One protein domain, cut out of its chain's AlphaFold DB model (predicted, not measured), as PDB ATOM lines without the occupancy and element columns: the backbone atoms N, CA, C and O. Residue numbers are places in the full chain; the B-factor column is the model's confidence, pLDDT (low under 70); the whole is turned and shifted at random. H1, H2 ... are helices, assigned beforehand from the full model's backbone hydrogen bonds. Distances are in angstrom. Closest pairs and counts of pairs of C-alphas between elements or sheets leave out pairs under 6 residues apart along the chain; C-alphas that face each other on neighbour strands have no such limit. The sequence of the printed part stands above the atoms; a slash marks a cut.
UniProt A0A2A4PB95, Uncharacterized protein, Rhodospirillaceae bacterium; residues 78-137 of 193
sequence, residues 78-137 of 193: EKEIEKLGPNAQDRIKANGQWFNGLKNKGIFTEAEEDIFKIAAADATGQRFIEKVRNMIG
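This is residues 78 to 137 of the 193 residues of an uncharacterized protein of Rhodospirillaceae bacterium (UniProt A0A2A4PB95). The long helix H2 makes the length of the domain; H3 folds back alongside it with a gap between them, and H4 crosses the first half of H2 at a slant, with its later residues reaching past it. The short helix H1 makes a corner with the first end of H2. The printed part has 60 residues with four named helices, in the order H1, H2, H3, H4, and no named strand; the class is all helix. It is compact, with a radius of gyration of the C-alphas of 11.5 A, and spans 33 by 24 by 15 A.

H2, residues 88 to 104, is 24.3 A long, from C-alpha 88 at (102.644, 85.811, 55.349) to C-alpha 104. H3 is residues 110 to 119, 14.4 A. H4, residues 123 to 135, is 18.6 A long and ends with C-alpha 135 at (95.024, 68.924, 64.158). H1 is residues 78 to 83, 8.9 A, and begins with C-alpha 78 at (105.761, 94.528, 59.694).

H2, with residues 91 to 95 alone, touches residues 126 to 130 of H4; the closest C-alphas, of Ile 92 and Gln 126, are 6.8 A apart, at a steep tilt of 55 degrees, the same way. H2 and H3 are close but not clearly touching: their closest C-alphas, of Lys 103 and Glu 110, are 7.8 A apart. They run opposite ways at a shallow tilt of 20 degrees. H4 is the hub, touching three helices. H3 and H4 touch only at the corner, the closest C-alphas, of Ala 119 and Gly 125, being 4.7 A apart, at a steep tilt of 64 degrees. H1 and H4 only just touch, with 3 pairs of C-alphas within 8 A, the closest Glu 80 and Ala 123 at 5.3 A. H1 and H2 only just touch, with 3 such pairs, and only at the corner, the closest Ile 81 and Ala 88 at 5.8 A; they are about perpendicular at 88 degrees. H1 and H3 are apart. Every O i to N i+4 pair is within hydrogen-bond range in H1, H2 and H4, and 4 of 6 in H3.

The two C-alphas farthest apart, of Lys 79 and Gly 106, are 33.6 A apart. The printed part has no cut, and the three links are tight. The mean pLDDT of the printed part is 75.8; 17 residues are under 70, among them residues 78 to 81 and 111 to 115.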
ATOM      1  N   GLU A  78     104.988  94.895  60.884       63.81
ATOM      2  CA  GLU A  78     105.761  94.528  59.694       63.81
ATOM      3  C   GLU A  78     106.831  93.469  60.002       63.81
ATOM      4  O   GLU A  78     106.897  92.464  59.295       63.81
ATOM      5  N   LYS A  79     107.593  93.614  61.097       67.62
ATOM      6  CA  LYS A  79     108.570  92.597  61.538       67.62
ATOM      7  C   LYS A  79     107.900  91.271  61.913       67.62
ATOM      8  O   LYS A  79     108.431  90.205  61.605       67.62
ATOM      9  N   GLU A  80     106.728  91.308  62.546       67.88
ATOM     10  CA  GLU A  80     105.963  90.093  62.861       67.88
ATOM     11  C   GLU A  80     105.416  89.413  61.601       67.88
ATOM     12  O   GLU A  80     105.504  88.194  61.451       67.88
ATOM     13  N   ILE A  81     104.915  90.185  60.640       68.81
ATOM     14  CA  ILE A  81     104.482  89.651  59.345       68.81
ATOM     15  C   ILE A  81     105.667  89.000  58.616       68.81
ATOM     16  O   ILE A  81     105.513  87.904  58.077       68.81
ATOM     17  N   GLU A  82     106.860  89.599  58.645       71.56
ATOM     18  CA  GLU A  82     108.067  89.012  58.043       71.56
ATOM     19  C   GLU A  82     108.434  87.648  58.645       71.56
ATOM     20  O   GLU A  82     108.811  86.730  57.910       71.56
ATOM     21  N   LYS A  83     108.256  87.457  59.961       73.56
ATOM     22  CA  LYS A  83     108.502  86.163  60.626       73.56
ATOM     23  C   LYS A  83     107.621  85.040  60.054       73.56
ATOM     24  O   LYS A  83     107.975  83.864  60.169       73.56
ATOM     25  N   LEU A  84     106.485  85.337  59.418       69.06
ATOM     26  CA  LEU A  84     105.630  84.328  58.773       69.06
ATOM     27  C   LEU A  84     106.147  83.858  57.402       69.06
ATOM     28  O   LEU A  84     105.602  82.892  56.852       69.06
ATOM     29  N   GLY A  85     107.213  84.472  56.888       72.94
ATOM     30  CA  GLY A  85     107.861  84.096  55.637       72.94
ATOM     31  C   GLY A  85     107.128  84.610  54.389       72.94
ATOM     32  O   GLY A  85     106.194  85.405  54.484       72.94
ATOM     33  N   PRO A  86     107.516  84.148  53.188       74.19
ATOM     34  CA  PRO A  86     107.090  84.744  51.915       74.19
ATOM     35  C   PRO A  86     105.573  84.715  51.652       74.19
ATOM     36  O   PRO A  86     105.082  85.531  50.881       74.19
ATOM     37  N   ASN A  87     104.822  83.831  52.320       77.62
ATOM     38  CA  ASN A  87     103.364  83.712  52.180       77.62
ATOM     39  C   ASN A  87     102.597  84.331  53.367       77.62
ATOM     40  O   ASN A  87     101.461  83.944  53.639       77.62
ATOM     41  N   ALA A  88     103.211  85.250  54.121       77.31
ATOM     42  CA  ALA A  88     102.644  85.811  55.349       77.31
ATOM     43  C   ALA A  88     101.220  86.364  55.177       77.31
ATOM     44  O   ALA A  88     100.321  86.015  55.941       77.31
ATOM     45  N   GLN A  89     100.996  87.176  54.142       80.50
ATOM     46  CA  GLN A  89      99.697  87.806  53.881       80.50
ATOM     47  C   GLN A  89      98.608  86.779  53.552       80.50
ATOM     48  O   GLN A  89      97.498  86.854  54.081       80.50
ATOM     49  N   ASP A  90      98.934  85.776  52.735       83.38
ATOM     50  CA  ASP A  90      97.999  84.705  52.382       83.38
ATOM     51  C   ASP A  90      97.647  83.840  53.595       83.38
ATOM     52  O   ASP A  90      96.487  83.467  53.776       83.38
ATOM     53  N   ARG A  91      98.617  83.587  54.482       84.88
ATOM     54  CA  ARG A  91      98.407  82.863  55.745       84.88
ATOM     55  C   ARG A  91      97.487  83.618  56.700       84.88
ATOM     56  O   ARG A  91      96.492  83.049  57.151       84.88
ATOM     57  N   ILE A  92      97.765  84.901  56.945       85.44
ATOM     58  CA  ILE A  92      96.938  85.774  57.797       85.44
ATOM     59  C   ILE A  92      95.504  85.815  57.262       85.44
ATOM     60  O   ILE A  92      94.541  85.587  58.002       85.44
ATOM     61  N   LYS A  93      95.353  86.035  55.952       86.81
ATOM     62  CA  LYS A  93      94.050  86.060  55.287       86.81
ATOM     63  C   LYS A  93      93.318  84.726  55.421       86.81
ATOM     64  O   LYS A  93      92.136  84.720  55.762       86.81
ATOM     65  N   ALA A  94      93.995  83.602  55.191       88.38
ATOM     66  CA  ALA A  94      93.396  82.276  55.292       88.38
ATOM     67  C   ALA A  94      92.936  81.949  56.720       88.38
ATOM     68  O   ALA A  94      91.865  81.371  56.897       88.38
ATOM     69  N   ASN A  95      93.711  82.332  57.738       87.06
ATOM     70  CA  ASN A  95      93.337  82.146  59.142       87.06
ATOM     71  C   ASN A  95      92.122  83.005  59.517       87.06
ATOM     72  O   ASN A  95      91.185  82.501  60.136       87.06
ATOM     73  N   GLY A  96      92.080  84.264  59.070       88.88
ATOM     74  CA  GLY A  96      90.920  85.135  59.271       88.88
ATOM     75  C   GLY A  96      89.657  84.621  58.571       88.88
ATOM     76  O   GLY A  96      88.570  84.628  59.148       88.88
ATOM     77  N   GLN A  97      89.777  84.122  57.338       90.94
ATOM     78  CA  GLN A  97      88.656  83.526  56.602       90.94
ATOM     79  C   GLN A  97      88.128  82.259  57.274       90.94
ATOM     80  O   GLN A  97      86.914  82.087  57.386       90.94
ATOM     81  N   TRP A  98      89.026  81.397  57.747       89.31
ATOM     82  CA  TRP A  98      88.660  80.203  58.500       89.31
ATOM     83  C   TRP A  98      87.871  80.556  59.766       89.31
ATOM     84  O   TRP A  98      86.767  80.039  59.956       89.31
ATOM     85  N   PHE A  99      88.371  81.497  60.574       88.00
ATOM     86  CA  PHE A  99      87.683  81.935  61.789       88.00
ATOM     87  C   PHE A  99      86.300  82.523  61.487       88.00
ATOM     88  O   PHE A  99      85.304  82.113  62.083       88.00
ATOM     89  N   ASN A 100      86.203  83.413  60.496       88.38
ATOM     90  CA  ASN A 100      84.922  83.980  60.070       88.38
ATOM     91  C   ASN A 100      83.943  82.903  59.580       88.38
ATOM     92  O   ASN A 100      82.748  82.986  59.851       88.38
ATOM     93  N   GLY A 101      84.434  81.859  58.907       88.25
ATOM     94  CA  GLY A 101      83.621  80.709  58.517       88.25
ATOM     95  C   GLY A 101      83.034  79.956  59.715       88.25
ATOM     96  O   GLY A 101      81.884  79.522  59.656       88.25
ATOM     97  N   LEU A 102      83.787  79.825  60.808       86.56
ATOM     98  CA  LEU A 102      83.316  79.209  62.053       86.56
ATOM     99  C   LEU A 102      82.346  80.118  62.819       86.56
ATOM    100  O   LEU A 102      81.327  79.635  63.315       86.56
ATOM    101  N   LYS A 103      82.597  81.431  62.831       85.50
ATOM    102  CA  LYS A 103      81.680  82.432  63.396       85.50
ATOM    103  C   LYS A 103      80.330  82.430  62.676       85.50
ATOM    104  O   LYS A 103      79.287  82.333  63.310       85.50
ATOM    105  N   ASN A 104      80.340  82.407  61.342       86.06
ATOM    106  CA  ASN A 104      79.123  82.337  60.526       86.06
ATOM    107  C   ASN A 104      78.322  81.040  60.744       86.06
ATOM    108  O   ASN A 104      77.117  81.015  60.513       86.06
ATOM    109  N   LYS A 105      78.979  79.964  61.193       88.00
ATOM    110  CA  LYS A 105      78.338  78.696  61.579       88.00
ATOM    111  C   LYS A 105      77.848  78.687  63.033       88.00
ATOM    112  O   LYS A 105      77.336  77.665  63.480       88.00
ATOM    113  N   GLY A 106      78.020  79.785  63.771       79.25
ATOM    114  CA  GLY A 106      77.647  79.897  65.180       79.25
ATOM    115  C   GLY A 106      78.533  79.089  66.131       79.25
ATOM    116  O   GLY A 106      78.137  78.865  67.269       79.25
ATOM    117  N   ILE A 107      79.703  78.625  65.676       80.19
ATOM    118  CA  ILE A 107      80.651  77.872  66.515       80.19
ATOM    119  C   ILE A 107      81.405  78.818  67.453       80.19
ATOM    120  O   ILE A 107      81.651  78.461  68.600       80.19
ATOM    121  N   PHE A 108      81.743  80.014  66.961       75.75
ATOM    122  CA  PHE A 108      82.351  81.081  67.750       75.75
ATOM    123  C   PHE A 108      81.432  82.296  67.836       75.75
ATOM    124  O   PHE A 108      80.669  82.594  66.916       75.75
ATOM    125  N   THR A 109      81.546  83.003  68.950       74.62
ATOM    126  CA  THR A 109      80.827  84.229  69.297       74.62
ATOM    127  C   THR A 109      81.672  85.472  69.010       74.62
ATOM    128  O   THR A 109      82.876  85.387  68.775       74.62
ATOM    129  N   GLU A 110      81.054  86.655  69.066       71.81
ATOM    130  CA  GLU A 110      81.775  87.932  68.943       71.81
ATOM    131  C   GLU A 110      82.806  88.128  70.065       71.81
ATOM    132  O   GLU A 110      83.903  88.602  69.812       71.81
ATOM    133  N   ALA A 111      82.516  87.679  71.289       62.25
ATOM    134  CA  ALA A 111      83.479  87.753  72.391       62.25
ATOM    135  C   ALA A 111      84.721  86.868  72.152       62.25
ATOM    136  O   ALA A 111      85.820  87.188  72.599       62.25
ATOM    137  N   GLU A 112      84.566  85.752  71.437       62.78
ATOM    138  CA  GLU A 112      85.679  84.862  71.078       62.78
ATOM    139  C   GLU A 112      86.471  85.386  69.870       62.78
ATOM    140  O   GLU A 112      87.621  84.996  69.672       62.78
ATOM    141  N   GLU A 113      85.903  86.316  69.094       69.44
ATOM    142  CA  GLU A 113      86.622  87.034  68.038       69.44
ATOM    143  C   GLU A 113      87.731  87.919  68.606       69.44
ATOM    144  O   GLU A 113      88.801  88.005  68.007       69.44
ATOM    145  N   ASP A 114      87.524  88.531  69.769       62.09
ATOM    146  CA  ASP A 114      88.557  89.352  70.403       62.09
ATOM    147  C   ASP A 114      89.735  88.496  70.882       62.09
ATOM    148  O   ASP A 114      90.892  88.868  70.685       62.09
ATOM    149  N   ILE A 115      89.456  87.292  71.396       63.59
ATOM    150  CA  ILE A 115      90.495  86.304  71.728       63.59
ATOM    151  C   ILE A 115      91.240  85.875  70.463       63.59
ATOM    152  O   ILE A 115      92.468  85.800  70.465       63.59
ATOM    153  N   PHE A 116      90.516  85.627  69.368       73.75
ATOM    154  CA  PHE A 116      91.135  85.298  68.090       73.75
ATOM    155  C   PHE A 116      92.026  86.432  67.577       73.75
ATOM    156  O   PHE A 116      93.135  86.157  67.139       73.75
ATOM    157  N   LYS A 117      91.594  87.696  67.656       71.88
ATOM    158  CA  LYS A 117      92.391  88.861  67.234       71.88
ATOM    159  C   LYS A 117      93.683  88.985  68.033       71.88
ATOM    160  O   LYS A 117      94.725  89.217  67.432       71.88
ATOM    161  N   ILE A 118      93.622  88.779  69.349       66.31
ATOM    162  CA  ILE A 118      94.810  88.754  70.216       66.31
ATOM    163  C   ILE A 118      95.735  87.608  69.798       66.31
ATOM    164  O   ILE A 118      96.909  87.826  69.523       66.31
ATOM    165  N   ALA A 119      95.193  86.398  69.654       69.94
ATOM    166  CA  ALA A 119      95.950  85.229  69.218       69.94
ATOM    167  C   ALA A 119      96.385  85.284  67.744       69.94
ATOM    168  O   ALA A 119      97.123  84.421  67.304       69.94
ATOM    169  N   ALA A 120      95.918  86.239  66.948       74.75
ATOM    170  CA  ALA A 120      96.293  86.417  65.549       74.75
ATOM    171  C   ALA A 120      97.171  87.662  65.343       74.75
ATOM    172  O   ALA A 120      97.506  87.974  64.197       74.75
ATOM    173  N   ALA A 121      97.516  88.371  66.426       72.94
ATOM    174  CA  ALA A 121      98.194  89.664  66.389       72.94
ATOM    175  C   ALA A 121      99.655  89.576  65.929       72.94
ATOM    176  O   ALA A 121     100.180  90.548  65.388       72.94
ATOM    177  N   ASP A 122     100.294  88.422  66.114       72.25
ATOM    178  CA  ASP A 122     101.710  88.207  65.829       72.25
ATOM    179  C   ASP A 122     101.973  86.884  65.086       72.25
ATOM    180  O   ASP A 122     101.070  86.078  64.816       72.25
ATOM    181  N   ALA A 123     103.238  86.649  64.727       72.19
ATOM    182  CA  ALA A 123     103.624  85.468  63.965       72.19
ATOM    183  C   ALA A 123     103.416  84.154  64.732       72.19
ATOM    184  O   ALA A 123     103.131  83.106  64.137       72.19
ATOM    185  N   THR A 124     103.600  84.187  66.048       70.94
ATOM    186  CA  THR A 124     103.497  83.019  66.925       70.94
ATOM    187  C   THR A 124     102.053  82.551  67.001       70.94
ATOM    188  O   THR A 124     101.763  81.372  66.776       70.94
ATOM    189  N   GLY A 125     101.145  83.487  67.221       69.94
ATOM    190  CA  GLY A 125      99.720  83.260  67.269       69.94
ATOM    191  C   GLY A 125      99.143  82.741  65.945       69.94
ATOM    192  O   GLY A 125      98.434  81.729  65.913       69.94
ATOM    193  N   GLN A 126      99.559  83.320  64.815       78.38
ATOM    194  CA  GLN A 126      99.186  82.833  63.478       78.38
ATOM    195  C   GLN A 126      99.624  81.374  63.243       78.38
ATOM    196  O   GLN A 126      98.862  80.561  62.714       78.38
ATOM    197  N   ARG A 127     100.828  80.991  63.690       72.25
ATOM    198  CA  ARG A 127     101.297  79.592  63.617       72.25
ATOM    199  C   ARG A 127     100.543  78.669  64.564       72.25
ATOM    200  O   ARG A 127     100.309  77.511  64.218       72.25
ATOM    201  N   PHE A 128     100.193  79.146  65.754       73.88
ATOM    202  CA  PHE A 128      99.376  78.385  66.694       73.88
ATOM    203  C   PHE A 128      98.023  78.031  66.067       73.88
ATOM    204  O   PHE A 128      97.655  76.854  66.045       73.88
ATOM    205  N   ILE A 129      97.341  79.011  65.466       79.56
ATOM    206  CA  ILE A 129      96.068  78.807  64.761       79.56
ATOM    207  C   ILE A 129      96.219  77.751  63.662       79.56
ATOM    208  O   ILE A 129      95.426  76.817  63.585       79.56
ATOM    209  N   GLU A 130      97.261  77.832  62.840       78.69
ATOM    210  CA  GLU A 130      97.486  76.851  61.774       78.69
ATOM    211  C   GLU A 130      97.746  75.434  62.295       78.69
ATOM    212  O   GLU A 130      97.252  74.464  61.716       78.69
ATOM    213  N   LYS A 131      98.487  75.287  63.403       68.44
ATOM    214  CA  LYS A 131      98.676  73.983  64.061       68.44
ATOM    215  C   LYS A 131      97.337  73.422  64.542       68.44
ATOM    216  O   LYS A 131      97.070  72.245  64.316       68.44
ATOM    217  N   VAL A 132      96.477  74.256  65.136       71.31
ATOM    218  CA  VAL A 132      95.115  73.866  65.540       71.31
ATOM    219  C   VAL A 132      94.286  73.416  64.341       71.31
ATOM    220  O   VAL A 132      93.711  72.330  64.383       71.31
ATOM    221  N   ARG A 133      94.284  74.192  63.253       77.31
ATOM    222  CA  ARG A 133      93.596  73.858  61.996       77.31
ATOM    223  C   ARG A 133      94.037  72.499  61.449       77.31
ATOM    224  O   ARG A 133      93.198  71.652  61.153       77.31
ATOM    225  N   ASN A 134      95.341  72.241  61.437       67.81
ATOM    226  CA  ASN A 134      95.872  70.953  60.999       67.81
ATOM    227  C   ASN A 134      95.489  69.783  61.905       67.81
ATOM    228  O   ASN A 134      95.202  68.701  61.399       67.81
ATOM    229  N   MET A 135      95.452  69.977  63.227       64.56
ATOM    230  CA  MET A 135      95.024  68.924  64.158       64.56
ATOM    231  C   MET A 135      93.572  68.498  63.924       64.56
ATOM    232  O   MET A 135      93.251  67.323  64.088       64.56
ATOM    233  N   ILE A 136      92.705  69.429  63.518       73.12
ATOM    234  CA  ILE A 136      91.288  69.148  63.241       73.12
ATOM    235  C   ILE A 136      91.029  68.716  61.789       73.12
ATOM    236  O   ILE A 136      89.876  68.613  61.376       73.12
ATOM    237  N   GLY A 137      92.087  68.452  61.016       64.50
ATOM    238  CA  GLY A 137      91.990  67.993  59.632       64.50
ATOM    239  C   GLY A 137      91.576  69.075  58.632       64.50
ATOM    240  O   GLY A 137      91.253  68.742  57.493       64.50
TER     241      GLY A 137